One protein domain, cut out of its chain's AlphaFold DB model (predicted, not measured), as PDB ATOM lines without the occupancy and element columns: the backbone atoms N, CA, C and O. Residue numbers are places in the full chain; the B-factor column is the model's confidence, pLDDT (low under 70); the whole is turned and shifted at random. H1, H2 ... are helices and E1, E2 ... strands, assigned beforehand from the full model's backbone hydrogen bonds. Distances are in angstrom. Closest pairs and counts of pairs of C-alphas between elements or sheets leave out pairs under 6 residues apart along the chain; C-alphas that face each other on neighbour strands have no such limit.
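What this domain is: This is residues 90 to 165 of the 262 residues of an uncharacterized protein of Neisseria shayeganii 871 (UniProt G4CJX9). A small three-stranded sheet, E3, E5 and E4, has helix H1 over one face, and a two-stranded hairpin, E1 and E2, runs past its E3 edge. The hairpin's turn makes one end of the long axis, and the short helix H2 lies at the opposite end. The printed part has 76 residues, with five named strands and two named helices in the order E1, E2, E3, H1, E4, E5, H2. Both sheets, E3 - E5 - E4 and E1 - E2, are antiparallel, and the class is mixed, helices and strands. The whole is compact, with a radius of gyration of the C-alphas of 12.9 A, yet elongated in outline, spanning 41 by 22 by 17 A.

How they stand to each other: E1, residues 90 to 98, and E2, residues 101 to 108, form a hairpin, antiparallel at 147 degrees, with N 92 and O 105 2.9 A apart. E1 bends by 80 degrees at residue 95. E3, residues 113 to 117, comes closest to E1 at the C-alphas of Glu 117 and Ser 94, 6.9 A apart. E3 is antiparallel to the inner strand E5, residues 153 to 158, at 162 degrees, with N 114 and O 156 2.9 A apart. H1, residues 128 to 139, and E4, residues 143 to 145, complete a split strand-helix-strand unit with E3: E3 and E4 run the same way, E5 is between them in the sheet, and the crossover is right-handed. H1 and the sheet make two layers, the helix on one face at a height over the sheet of 9.3 A. H1 lies over E4 and E5 and only just over E3, on which 3 of its C-alphas fall. It runs only just slantwise to the strands, at 59 degrees to E4 on the local plane. The closest C-alphas of H1 and E1 are those of Ala 130 and Leu 90, 5.9 A apart. E4 and E5 form a hairpin, antiparallel at 147 degrees, with N 144 and O 157 2.8 A apart. H2, residues 160 to 164, only grazes the sheet, and is only just apart from H1, at 8.4 A. In H1 and H2 every O i to N i+4 pair is within hydrogen-bond range.

Where its parts are: E1 begins at C-alpha 90 (149.512, 148.170, 266.823) and is 20.1 A long; E2 measures 22.2 A, E3 13.3 A and E4 6.7 A. H1 begins at C-alpha 128 (141.297, 148.629, 259.548) and measures 16.4 A. E5 measures 16.3 A, and H2, 6.2 A long, ends at C-alpha 164 (146.415, 139.603, 284.014).

The domain as a whole: The two C-alphas farthest apart, Asp 99 and Lys 161, are 40.7 A apart. The printed part has no cut and no long link. Mean pLDDT of the printed part is 89.8; residues 96 to 103 are under 70.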
ATOM      1  N   LEU A  90     150.408 147.875 267.936       92.94
ATOM      2  CA  LEU A  90     149.512 148.170 266.823       92.94
ATOM      3  C   LEU A  90     150.115 149.293 265.984       92.94
ATOM      4  O   LEU A  90     150.422 150.361 266.515       92.94
ATOM      5  N   ASN A  91     150.220 149.074 264.677       90.38
ATOM      6  CA  ASN A  91     150.558 150.132 263.735       90.38
ATOM      7  C   ASN A  91     149.286 150.906 263.395       90.38
ATOM      8  O   ASN A  91     148.336 150.335 262.851       90.38
ATOM      9  N   VAL A  92     149.270 152.190 263.735       90.81
ATOM     10  CA  VAL A  92     148.121 153.070 263.531       90.81
ATOM     11  C   VAL A  92     148.535 154.302 262.744       90.81
ATOM     12  O   VAL A  92     149.625 154.834 262.917       90.81
ATOM     13  N   SER A  93     147.648 154.764 261.887       86.88
ATOM     14  CA  SER A  93     147.721 156.038 261.196       86.88
ATOM     15  C   SER A  93     146.881 157.056 261.955       86.88
ATOM     16  O   SER A  93     145.771 156.736 262.392       86.88
ATOM     17  N   SER A  94     147.407 158.268 262.092       77.69
ATOM     18  CA  SER A  94     146.641 159.422 262.568       77.69
ATOM     19  C   SER A  94     146.102 160.247 261.400       77.69
ATOM     20  O   SER A  94     146.603 160.165 260.276       77.69
ATOM     21  N   GLN A  95     145.082 161.051 261.680       70.88
ATOM     22  CA  GLN A  95     144.608 162.133 260.822       70.88
ATOM     23  C   GLN A  95     145.637 163.256 260.653       70.88
ATOM     24  O   GLN A  95     145.530 164.025 259.696       70.88
ATOM     25  N   ASP A  96     146.625 163.342 261.549       64.94
ATOM     26  CA  ASP A  96     147.664 164.359 261.500       64.94
ATOM     27  C   ASP A  96     148.588 164.126 260.299       64.94
ATOM     28  O   ASP A  96     149.296 163.120 260.174       64.94
ATOM     29  N   VAL A  97     148.569 165.104 259.397       59.97
ATOM     30  CA  VAL A  97     149.459 165.178 258.244       59.97
ATOM     31  C   VAL A  97     150.620 166.087 258.620       59.97
ATOM     32  O   VAL A  97     150.433 167.290 258.801       59.97
ATOM     33  N   HIS A  98     151.822 165.527 258.721       57.66
ATOM     34  CA  HIS A  98     153.050 166.311 258.845       57.66
ATOM     35  C   HIS A  98     153.776 166.270 257.500       57.66
ATOM     36  O   HIS A  98     154.027 165.188 256.973       57.66
ATOM     37  N   ASP A  99     154.035 167.435 256.904       59.53
ATOM     38  CA  ASP A  99     154.685 167.571 255.590       59.53
ATOM     39  C   ASP A  99     154.070 166.703 254.471       59.53
ATOM     40  O   ASP A  99     154.766 166.138 253.633       59.53
ATOM     41  N   GLY A 100     152.740 166.572 254.449       57.62
ATOM     42  CA  GLY A 100     152.034 165.794 253.421       57.62
ATOM     43  C   GLY A 100     152.054 164.274 253.629       57.62
ATOM     44  O   GLY A 100     151.495 163.547 252.808       57.62
ATOM     45  N   HIS A 101     152.637 163.785 254.730       58.78
ATOM     46  CA  HIS A 101     152.690 162.366 255.070       58.78
ATOM     47  C   HIS A 101     151.841 162.040 256.303       58.78
ATOM     48  O   HIS A 101     151.840 162.757 257.303       58.78
ATOM     49  N   VAL A 102     151.123 160.919 256.223       64.88
ATOM     50  CA  VAL A 102     150.381 160.340 257.348       64.88
ATOM     51  C   VAL A 102     151.383 159.892 258.406       64.88
ATOM     52  O   VAL A 102     152.229 159.036 258.133       64.88
ATOM     53  N   VAL A 103     151.284 160.439 259.618       68.00
ATOM     54  CA  VAL A 103     152.157 160.024 260.718       68.00
ATOM     55  C   VAL A 103     151.676 158.676 261.249       68.00
ATOM     56  O   VAL A 103     150.609 158.565 261.865       68.00
ATOM     57  N   GLY A 104     152.473 157.640 260.982       78.56
ATOM     58  CA  GLY A 104     152.327 156.323 261.587       78.56
ATOM     59  C   GLY A 104     152.802 156.345 263.038       78.56
ATOM     60  O   GLY A 104     153.874 156.864 263.346       78.56
ATOM     61  N   ARG A 105     152.012 155.769 263.939       86.81
ATOM     62  CA  ARG A 105     152.309 155.653 265.365       86.81
ATOM     63  C   ARG A 105     152.157 154.207 265.811       86.81
ATOM     64  O   ARG A 105     151.401 153.433 265.227       86.81
ATOM     65  N   GLN A 106     152.875 153.855 266.867       89.00
ATOM     66  CA  GLN A 106     152.784 152.549 267.503       89.00
ATOM     67  C   GLN A 106     152.046 152.676 268.834       89.00
ATOM     68  O   GLN A 106     152.381 153.528 269.658       89.00
ATOM     69  N   ILE A 107     151.020 151.847 269.030       92.44
ATOM     70  CA  ILE A 107     150.277 151.758 270.294       92.44
ATOM     71  C   ILE A 107     150.482 150.365 270.878       92.44
ATOM     72  O   ILE A 107     150.138 149.370 270.247       92.44
ATOM     73  N   MET A 108     151.029 150.293 272.088       94.00
ATOM     74  CA  MET A 108     151.353 149.022 272.733       94.00
ATOM     75  C   MET A 108     150.096 148.309 273.239       94.00
ATOM     76  O   MET A 108     149.232 148.911 273.880       94.00
ATOM     77  N   LEU A 109     150.019 146.999 273.012       95.88
ATOM     78  CA  LEU A 109     149.063 146.136 273.698       95.88
ATOM     79  C   LEU A 109     149.437 146.013 275.178       95.88
ATOM     80  O   LEU A 109     150.610 145.980 275.538       95.88
ATOM     81  N   GLY A 110     148.425 145.944 276.038       96.56
ATOM     82  CA  GLY A 110     148.579 146.005 277.491       96.56
ATOM     83  C   GLY A 110     148.467 147.417 278.076       96.56
ATOM     84  O   GLY A 110     148.495 147.568 279.292       96.56
ATOM     85  N   MET A 111     148.305 148.454 277.245       96.62
ATOM     86  CA  MET A 111     147.904 149.783 277.720       96.62
ATOM     87  C   MET A 111     146.447 149.774 278.199       96.62
ATOM     88  O   MET A 111     145.602 149.112 277.586       96.62
ATOM     89  N   ASP A 112     146.151 150.562 279.239       97.12
ATOM     90  CA  ASP A 112     144.820 150.612 279.861       97.12
ATOM     91  C   ASP A 112     143.721 151.074 278.906       97.12
ATOM     92  O   ASP A 112     142.590 150.590 278.963       97.12
ATOM     93  N   ARG A 113     144.061 152.002 278.010       97.12
ATOM     94  CA  ARG A 113     143.143 152.581 277.037       97.12
ATOM     95  C   ARG A 113     143.825 152.718 275.685       97.12
ATOM     96  O   ARG A 113     144.899 153.304 275.578       97.12
ATOM     97  N   ILE A 114     143.165 152.206 274.653       96.94
ATOM     98  CA  ILE A 114     143.580 152.304 273.255       96.94
ATOM     99  C   ILE A 114     142.499 153.077 272.507       96.94
ATOM    100  O   ILE A 114     141.324 152.721 272.562       96.94
ATOM    101  N   VAL A 115     142.898 154.137 271.809       95.00
ATOM    102  CA  VAL A 115     142.008 154.941 270.966       95.00
ATOM    103  C   VAL A 115     142.489 154.816 269.532       95.00
ATOM    104  O   VAL A 115     143.655 155.085 269.246       95.00
ATOM    105  N   LEU A 116     141.599 154.364 268.654       94.56
ATOM    106  CA  LEU A 116     141.854 154.216 267.231       94.56
ATOM    107  C   LEU A 116     140.910 155.122 266.457       94.56
ATOM    108  O   LEU A 116     139.691 154.997 266.568       94.56
ATOM    109  N   GLU A 117     141.470 155.981 265.620       92.56
ATOM    110  CA  GLU A 117     140.688 156.708 264.630       92.56
ATOM    111  C   GLU A 117     140.173 155.724 263.580       92.56
ATOM    112  O   GLU A 117     140.924 154.886 263.068       92.56
ATOM    113  N   THR A 118     138.884 155.803 263.271       92.81
ATOM    114  CA  THR A 118     138.224 154.895 262.322       92.81
ATOM    115  C   THR A 118     138.046 155.520 260.947       92.81
ATOM    116  O   THR A 118     137.872 154.788 259.969       92.81
ATOM    117  N   ARG A 119     138.106 156.855 260.858       89.94
ATOM    118  CA  ARG A 119     137.995 157.619 259.614       89.94
ATOM    119  C   ARG A 119     138.930 158.821 259.597       89.94
ATOM    120  O   ARG A 119     139.240 159.351 260.657       89.94
ATOM    121  N   ASN A 120     139.357 159.245 258.407       84.75
ATOM    122  CA  ASN A 120     140.083 160.503 258.214       84.75
ATOM    123  C   ASN A 120     139.116 161.704 258.064       84.75
ATOM    124  O   ASN A 120     137.898 161.530 258.024       84.75
ATOM    125  N   LEU A 121     139.659 162.920 257.897       83.12
ATOM    126  CA  LEU A 121     138.877 164.151 257.673       83.12
ATOM    127  C   LEU A 121     138.017 164.136 256.391       83.12
ATOM    128  O   LEU A 121     137.075 164.915 256.277       83.12
ATOM    129  N   HIS A 122     138.320 163.250 255.438       84.19
ATOM    130  CA  HIS A 122     137.564 163.055 254.196       84.19
ATOM    131  C   HIS A 122     136.511 161.936 254.310       84.19
ATOM    132  O   HIS A 122     135.767 161.687 253.364       84.19
ATOM    133  N   GLY A 123     136.420 161.266 255.464       83.19
ATOM    134  CA  GLY A 123     135.495 160.163 255.715       83.19
ATOM    135  C   GLY A 123     135.996 158.780 255.279       83.19
ATOM    136  O   GLY A 123     135.282 157.793 255.495       83.19
ATOM    137  N   ASP A 124     137.206 158.661 254.726       87.88
ATOM    138  CA  ASP A 124     137.799 157.374 254.346       87.88
ATOM    139  C   ASP A 124     138.151 156.547 255.579       87.88
ATOM    140  O   ASP A 124     138.536 157.090 256.612       87.88
ATOM    141  N   ARG A 125     138.057 155.220 255.471       91.12
ATOM    142  CA  ARG A 125     138.331 154.295 256.581       91.12
ATOM    143  C   ARG A 125     139.822 154.289 256.935       91.12
ATOM    144  O   ARG A 125     140.667 154.144 256.058       91.12
ATOM    145  N   LEU A 126     140.128 154.366 258.229       90.50
ATOM    146  CA  LEU A 126     141.478 154.264 258.787       90.50
ATOM    147  C   LEU A 126     141.634 153.017 259.662       90.50
ATOM    148  O   LEU A 126     140.661 152.451 260.161       90.50
ATOM    149  N   ASN A 127     142.889 152.604 259.866       92.69
ATOM    150  CA  ASN A 127     143.291 151.638 260.897       92.69
ATOM    151  C   ASN A 127     142.572 150.280 260.849       92.69
ATOM    152  O   ASN A 127     142.458 149.594 261.864       92.69
ATOM    153  N   GLU A 128     142.111 149.844 259.674       93.31
ATOM    154  CA  GLU A 128     141.297 148.629 259.548       93.31
ATOM    155  C   GLU A 128     142.003 147.365 260.056       93.31
ATOM    156  O   GLU A 128     141.354 146.477 260.615       93.31
ATOM    157  N   THR A 129     143.324 147.276 259.890       92.88
ATOM    158  CA  THR A 129     144.127 146.173 260.436       92.88
ATOM    159  C   THR A 129     144.141 146.206 261.962       92.88
ATOM    160  O   THR A 129     143.792 145.199 262.579       92.88
ATOM    161  N   ALA A 130     144.431 147.361 262.569       94.88
ATOM    162  CA  ALA A 130     144.415 147.528 264.021       94.88
ATOM    163  C   ALA A 130     143.023 147.248 264.612       94.88
ATOM    164  O   ALA A 130     142.908 146.553 265.616       94.88
ATOM    165  N   LEU A 131     141.947 147.676 263.945       96.00
ATOM    166  CA  LEU A 131     140.571 147.371 264.354       96.00
ATOM    167  C   LEU A 131     140.268 145.866 264.310       96.00
ATOM    168  O   LEU A 131     139.630 145.337 265.219       96.00
ATOM    169  N   LYS A 132     140.745 145.144 263.285       95.88
ATOM    170  CA  LYS A 132     140.614 143.675 263.208       95.88
ATOM    171  C   LYS A 132     141.419 142.971 264.304       95.88
ATOM    172  O   LYS A 132     140.963 141.952 264.813       95.88
ATOM    173  N   GLN A 133     142.589 143.495 264.664       96.31
ATOM    174  CA  GLN A 133     143.399 142.979 265.772       96.31
ATOM    175  C   GLN A 133     142.713 143.223 267.122       96.31
ATOM    176  O   GLN A 133     142.573 142.290 267.909       96.31
ATOM    177  N   MET A 134     142.196 144.433 267.355       97.56
ATOM    178  CA  MET A 134     141.439 144.759 268.566       97.56
ATOM    179  C   MET A 134     140.174 143.922 268.704       97.56
ATOM    180  O   MET A 134     139.852 143.512 269.812       97.56
ATOM    181  N   LYS A 135     139.509 143.583 267.594       97.31
ATOM    182  CA  LYS A 135     138.374 142.658 267.619       97.31
ATOM    183  C   LYS A 135     138.755 141.274 268.152       97.31
ATOM    184  O   LYS A 135     138.012 140.724 268.947       97.31
ATOM    185  N   ILE A 136     139.914 140.727 267.773       97.25
ATOM    186  CA  ILE A 136     140.387 139.447 268.334       97.25
ATOM    187  C   ILE A 136     140.562 139.573 269.849       97.25
ATOM    188  O   ILE A 136     140.137 138.699 270.594       97.25
ATOM    189  N   LEU A 137     141.167 140.668 270.308       98.12
ATOM    190  CA  LEU A 137     141.396 140.901 271.733       98.12
ATOM    191  C   LEU A 137     140.096 141.152 272.513       98.12
ATOM    192  O   LEU A 137     140.012 140.789 273.685       98.12
ATOM    193  N   GLU A 138     139.094 141.757 271.877       98.25
ATOM    194  CA  GLU A 138     137.747 141.931 272.422       98.25
ATOM    195  C   GLU A 138     136.993 140.600 272.508       98.25
ATOM    196  O   GLU A 138     136.450 140.282 273.563       98.25
ATOM    197  N   ASP A 139     137.019 139.790 271.447       98.19
ATOM    198  CA  ASP A 139     136.375 138.471 271.403       98.19
ATOM    199  C   ASP A 139     136.962 137.527 272.475       98.19
ATOM    200  O   ASP A 139     136.243 136.733 273.082       98.19
ATOM    201  N   GLU A 140     138.262 137.650 272.766       97.88
ATOM    202  CA  GLU A 140     138.931 136.929 273.858       97.88
ATOM    203  C   GLU A 140     138.730 137.587 275.237       97.88
ATOM    204  O   GLU A 140     139.171 137.054 276.259       97.88
ATOM    205  N   GLY A 141     138.062 138.739 275.308       98.19
ATOM    206  CA  GLY A 141     137.748 139.450 276.544       98.19
ATOM    207  C   GLY A 141     138.945 140.126 277.213       98.19
ATOM    208  O   GLY A 141     138.880 140.408 278.408       98.19
ATOM    209  N   PHE A 142     140.043 140.373 276.494       98.44
ATOM    210  CA  PHE A 142     141.195 141.129 277.004       98.44
ATOM    211  C   PHE A 142     140.962 142.639 276.974       98.44
ATOM    212  O   PHE A 142     141.467 143.361 277.832       98.44
ATOM    213  N   TYR A 143     140.175 143.104 276.008       98.56
ATOM    214  CA  TYR A 143     139.739 144.487 275.881       98.56
ATOM    215  C   TYR A 143     138.220 144.548 275.764       98.56
ATOM    216  O   TYR A 143     137.582 143.597 275.330       98.56
ATOM    217  N   GLN A 144     137.642 145.684 276.131       98.44
ATOM    218  CA  GLN A 144     136.231 145.978 275.937       98.44
ATOM    219  C   GLN A 144     136.106 147.261 275.127       98.44
ATOM    220  O   GLN A 144     136.639 148.300 275.527       98.44
ATOM    221  N   LYS A 145     135.382 147.206 274.004       97.88
ATOM    222  CA  LYS A 145     135.052 148.415 273.251       97.88
ATOM    223  C   LYS A 145     134.064 149.276 274.040       97.88
ATOM    224  O   LYS A 145     133.047 148.772 274.525       97.88
ATOM    225  N   ASP A 146     134.362 150.567 274.144       96.81
ATOM    226  CA  ASP A 146     133.450 151.575 274.673       96.81
ATOM    227  C   ASP A 146     132.346 151.852 273.643       96.81
ATOM    228  O   ASP A 146     132.615 152.148 272.479       96.81
ATOM    229  N   LYS A 147     131.088 151.727 274.070       93.38
ATOM    230  CA  LYS A 147     129.916 151.941 273.209       93.38
ATOM    231  C   LYS A 147     129.569 153.419 273.045       93.38
ATOM    232  O   LYS A 147     128.816 153.751 272.138       93.38
ATOM    233  N   ASN A 148     130.110 154.275 273.908       92.69
ATOM    234  CA  ASN A 148     129.866 155.713 273.913       92.69
ATOM    235  C   ASN A 148     131.017 156.496 273.260       92.69
ATOM    236  O   ASN A 148     131.119 157.706 273.460       92.69
ATOM    237  N   SER A 149     131.912 155.825 272.521       90.25
ATOM    238  CA  SER A 149     132.975 156.509 271.787       90.25
ATOM    239  C   SER A 149     132.401 157.406 270.688       90.25
ATOM    240  O   SER A 149     131.312 157.156 270.168       90.25
ATOM    241  N   ALA A 150     133.138 158.460 270.331       88.25
ATOM    242  CA  ALA A 150     132.767 159.337 269.226       88.25
ATOM    243  C   ALA A 150     132.623 158.546 267.913       88.25
ATOM    244  O   ALA A 150     133.267 157.515 267.730       88.25
ATOM    245  N   GLU A 151     131.811 159.043 266.974       83.94
ATOM    246  CA  GLU A 151     131.489 158.335 265.721       83.94
ATOM    247  C   GLU A 151     132.735 157.944 264.907       83.94
ATOM    248  O   GLU A 151     132.788 156.858 264.327       83.94
ATOM    249  N   ASN A 152     133.764 158.796 264.917       89.06
ATOM    250  CA  ASN A 152     135.013 158.576 264.188       89.06
ATOM    251  C   ASN A 152     136.102 157.884 265.020       89.06
ATOM    252  O   ASN A 152     137.208 157.686 264.521       89.06
ATOM    253  N   GLU A 153     135.801 157.435 266.238       91.75
ATOM    254  CA  GLU A 153     136.756 156.786 267.132       91.75
ATOM    255  C   GLU A 153     136.258 155.420 267.609       91.75
ATOM    256  O   GLU A 153     135.084 155.198 267.904       91.75
ATOM    257  N   ALA A 154     137.193 154.488 267.752       96.00
ATOM    258  CA  ALA A 154     136.992 153.257 268.488       96.00
ATOM    259  C   ALA A 154     137.883 153.287 269.729       96.00
ATOM    260  O   ALA A 154     139.110 153.228 269.633       96.00
ATOM    261  N   VAL A 155     137.249 153.380 270.896       97.75
ATOM    262  CA  VAL A 155     137.929 153.361 272.193       97.75
ATOM    263  C   VAL A 155     137.810 151.963 272.788       97.75
ATOM    264  O   VAL A 155     136.721 151.395 272.837       97.75
ATOM    265  N   PHE A 156     138.923 151.419 273.266       98.38
ATOM    266  CA  PHE A 156     138.996 150.127 273.935       98.38
ATOM    267  C   PHE A 156     139.663 150.290 275.295       98.38
ATOM    268  O   PHE A 156     140.737 150.884 275.389       98.38
ATOM    269  N   ASN A 157     139.052 149.729 276.333       98.50
ATOM    270  CA  ASN A 157     139.620 149.686 277.678       98.50
ATOM    271  C   ASN A 157     140.058 148.258 277.999       98.50
ATOM    272  O   ASN A 157     139.351 147.306 277.663       98.50
ATOM    273  N   ILE A 158     141.219 148.100 278.627       98.31
ATOM    274  CA  ILE A 158     141.695 146.788 279.055       98.31
ATOM    275  C   ILE A 158     140.764 146.224 280.138       98.31
ATOM    276  O   ILE A 158     140.240 146.956 280.980       98.31
ATOM    277  N   THR A 159     140.538 144.915 280.128       98.62
ATOM    278  CA  THR A 159     139.776 144.229 281.179       98.62
ATOM    279  C   THR A 159     140.714 143.695 282.262       98.62
ATOM    280  O   THR A 159     141.926 143.615 282.066       98.62
ATOM    281  N   ALA A 160     140.164 143.208 283.380       98.19
ATOM    282  CA  ALA A 160     140.952 142.479 284.378       98.19
ATOM    283  C   ALA A 160     141.675 141.251 283.777       98.19
ATOM    284  O   ALA A 160     142.810 140.951 284.150       98.19
ATOM    285  N   LYS A 161     141.054 140.568 282.799       97.25
ATOM    286  CA  LYS A 161     141.684 139.460 282.065       97.25
ATOM    287  C   LYS A 161     142.862 139.961 281.222       97.25
ATOM    288  O   LYS A 161     143.917 139.338 281.233       97.25
ATOM    289  N   GLY A 162     142.708 141.093 280.530       97.25
ATOM    290  CA  GLY A 162     143.790 141.718 279.760       97.25
ATOM    291  C   GLY A 162     144.952 142.197 280.635       97.25
ATOM    292  O   GLY A 162     146.113 141.979 280.291       97.25
ATOM    293  N   GLN A 163     144.659 142.772 281.803       96.88
ATOM    294  CA  GLN A 163     145.679 143.169 282.778       96.88
ATOM    295  C   GLN A 163     146.457 141.955 283.295       96.88
ATOM    296  O   GLN A 163     147.684 141.977 283.316       96.88
ATOM    297  N   ALA A 164     145.769 140.855 283.619       94.44
ATOM    298  CA  ALA A 164     146.415 139.603 284.014       94.44
ATOM    299  C   ALA A 164     147.296 139.000 282.900       94.44
ATOM    300  O   ALA A 164     148.266 138.295 283.202       94.44
ATOM    301  N   GLN A 165     147.002 139.312 281.633       94.75
ATOM    302  CA  GLN A 165     147.795 138.929 280.459       94.75
ATOM    303  C   GLN A 165     149.008 139.844 280.213       94.75
ATOM    304  O   GLN A 165     149.862 139.526 279.386       94.75
TER     305      GLN A 165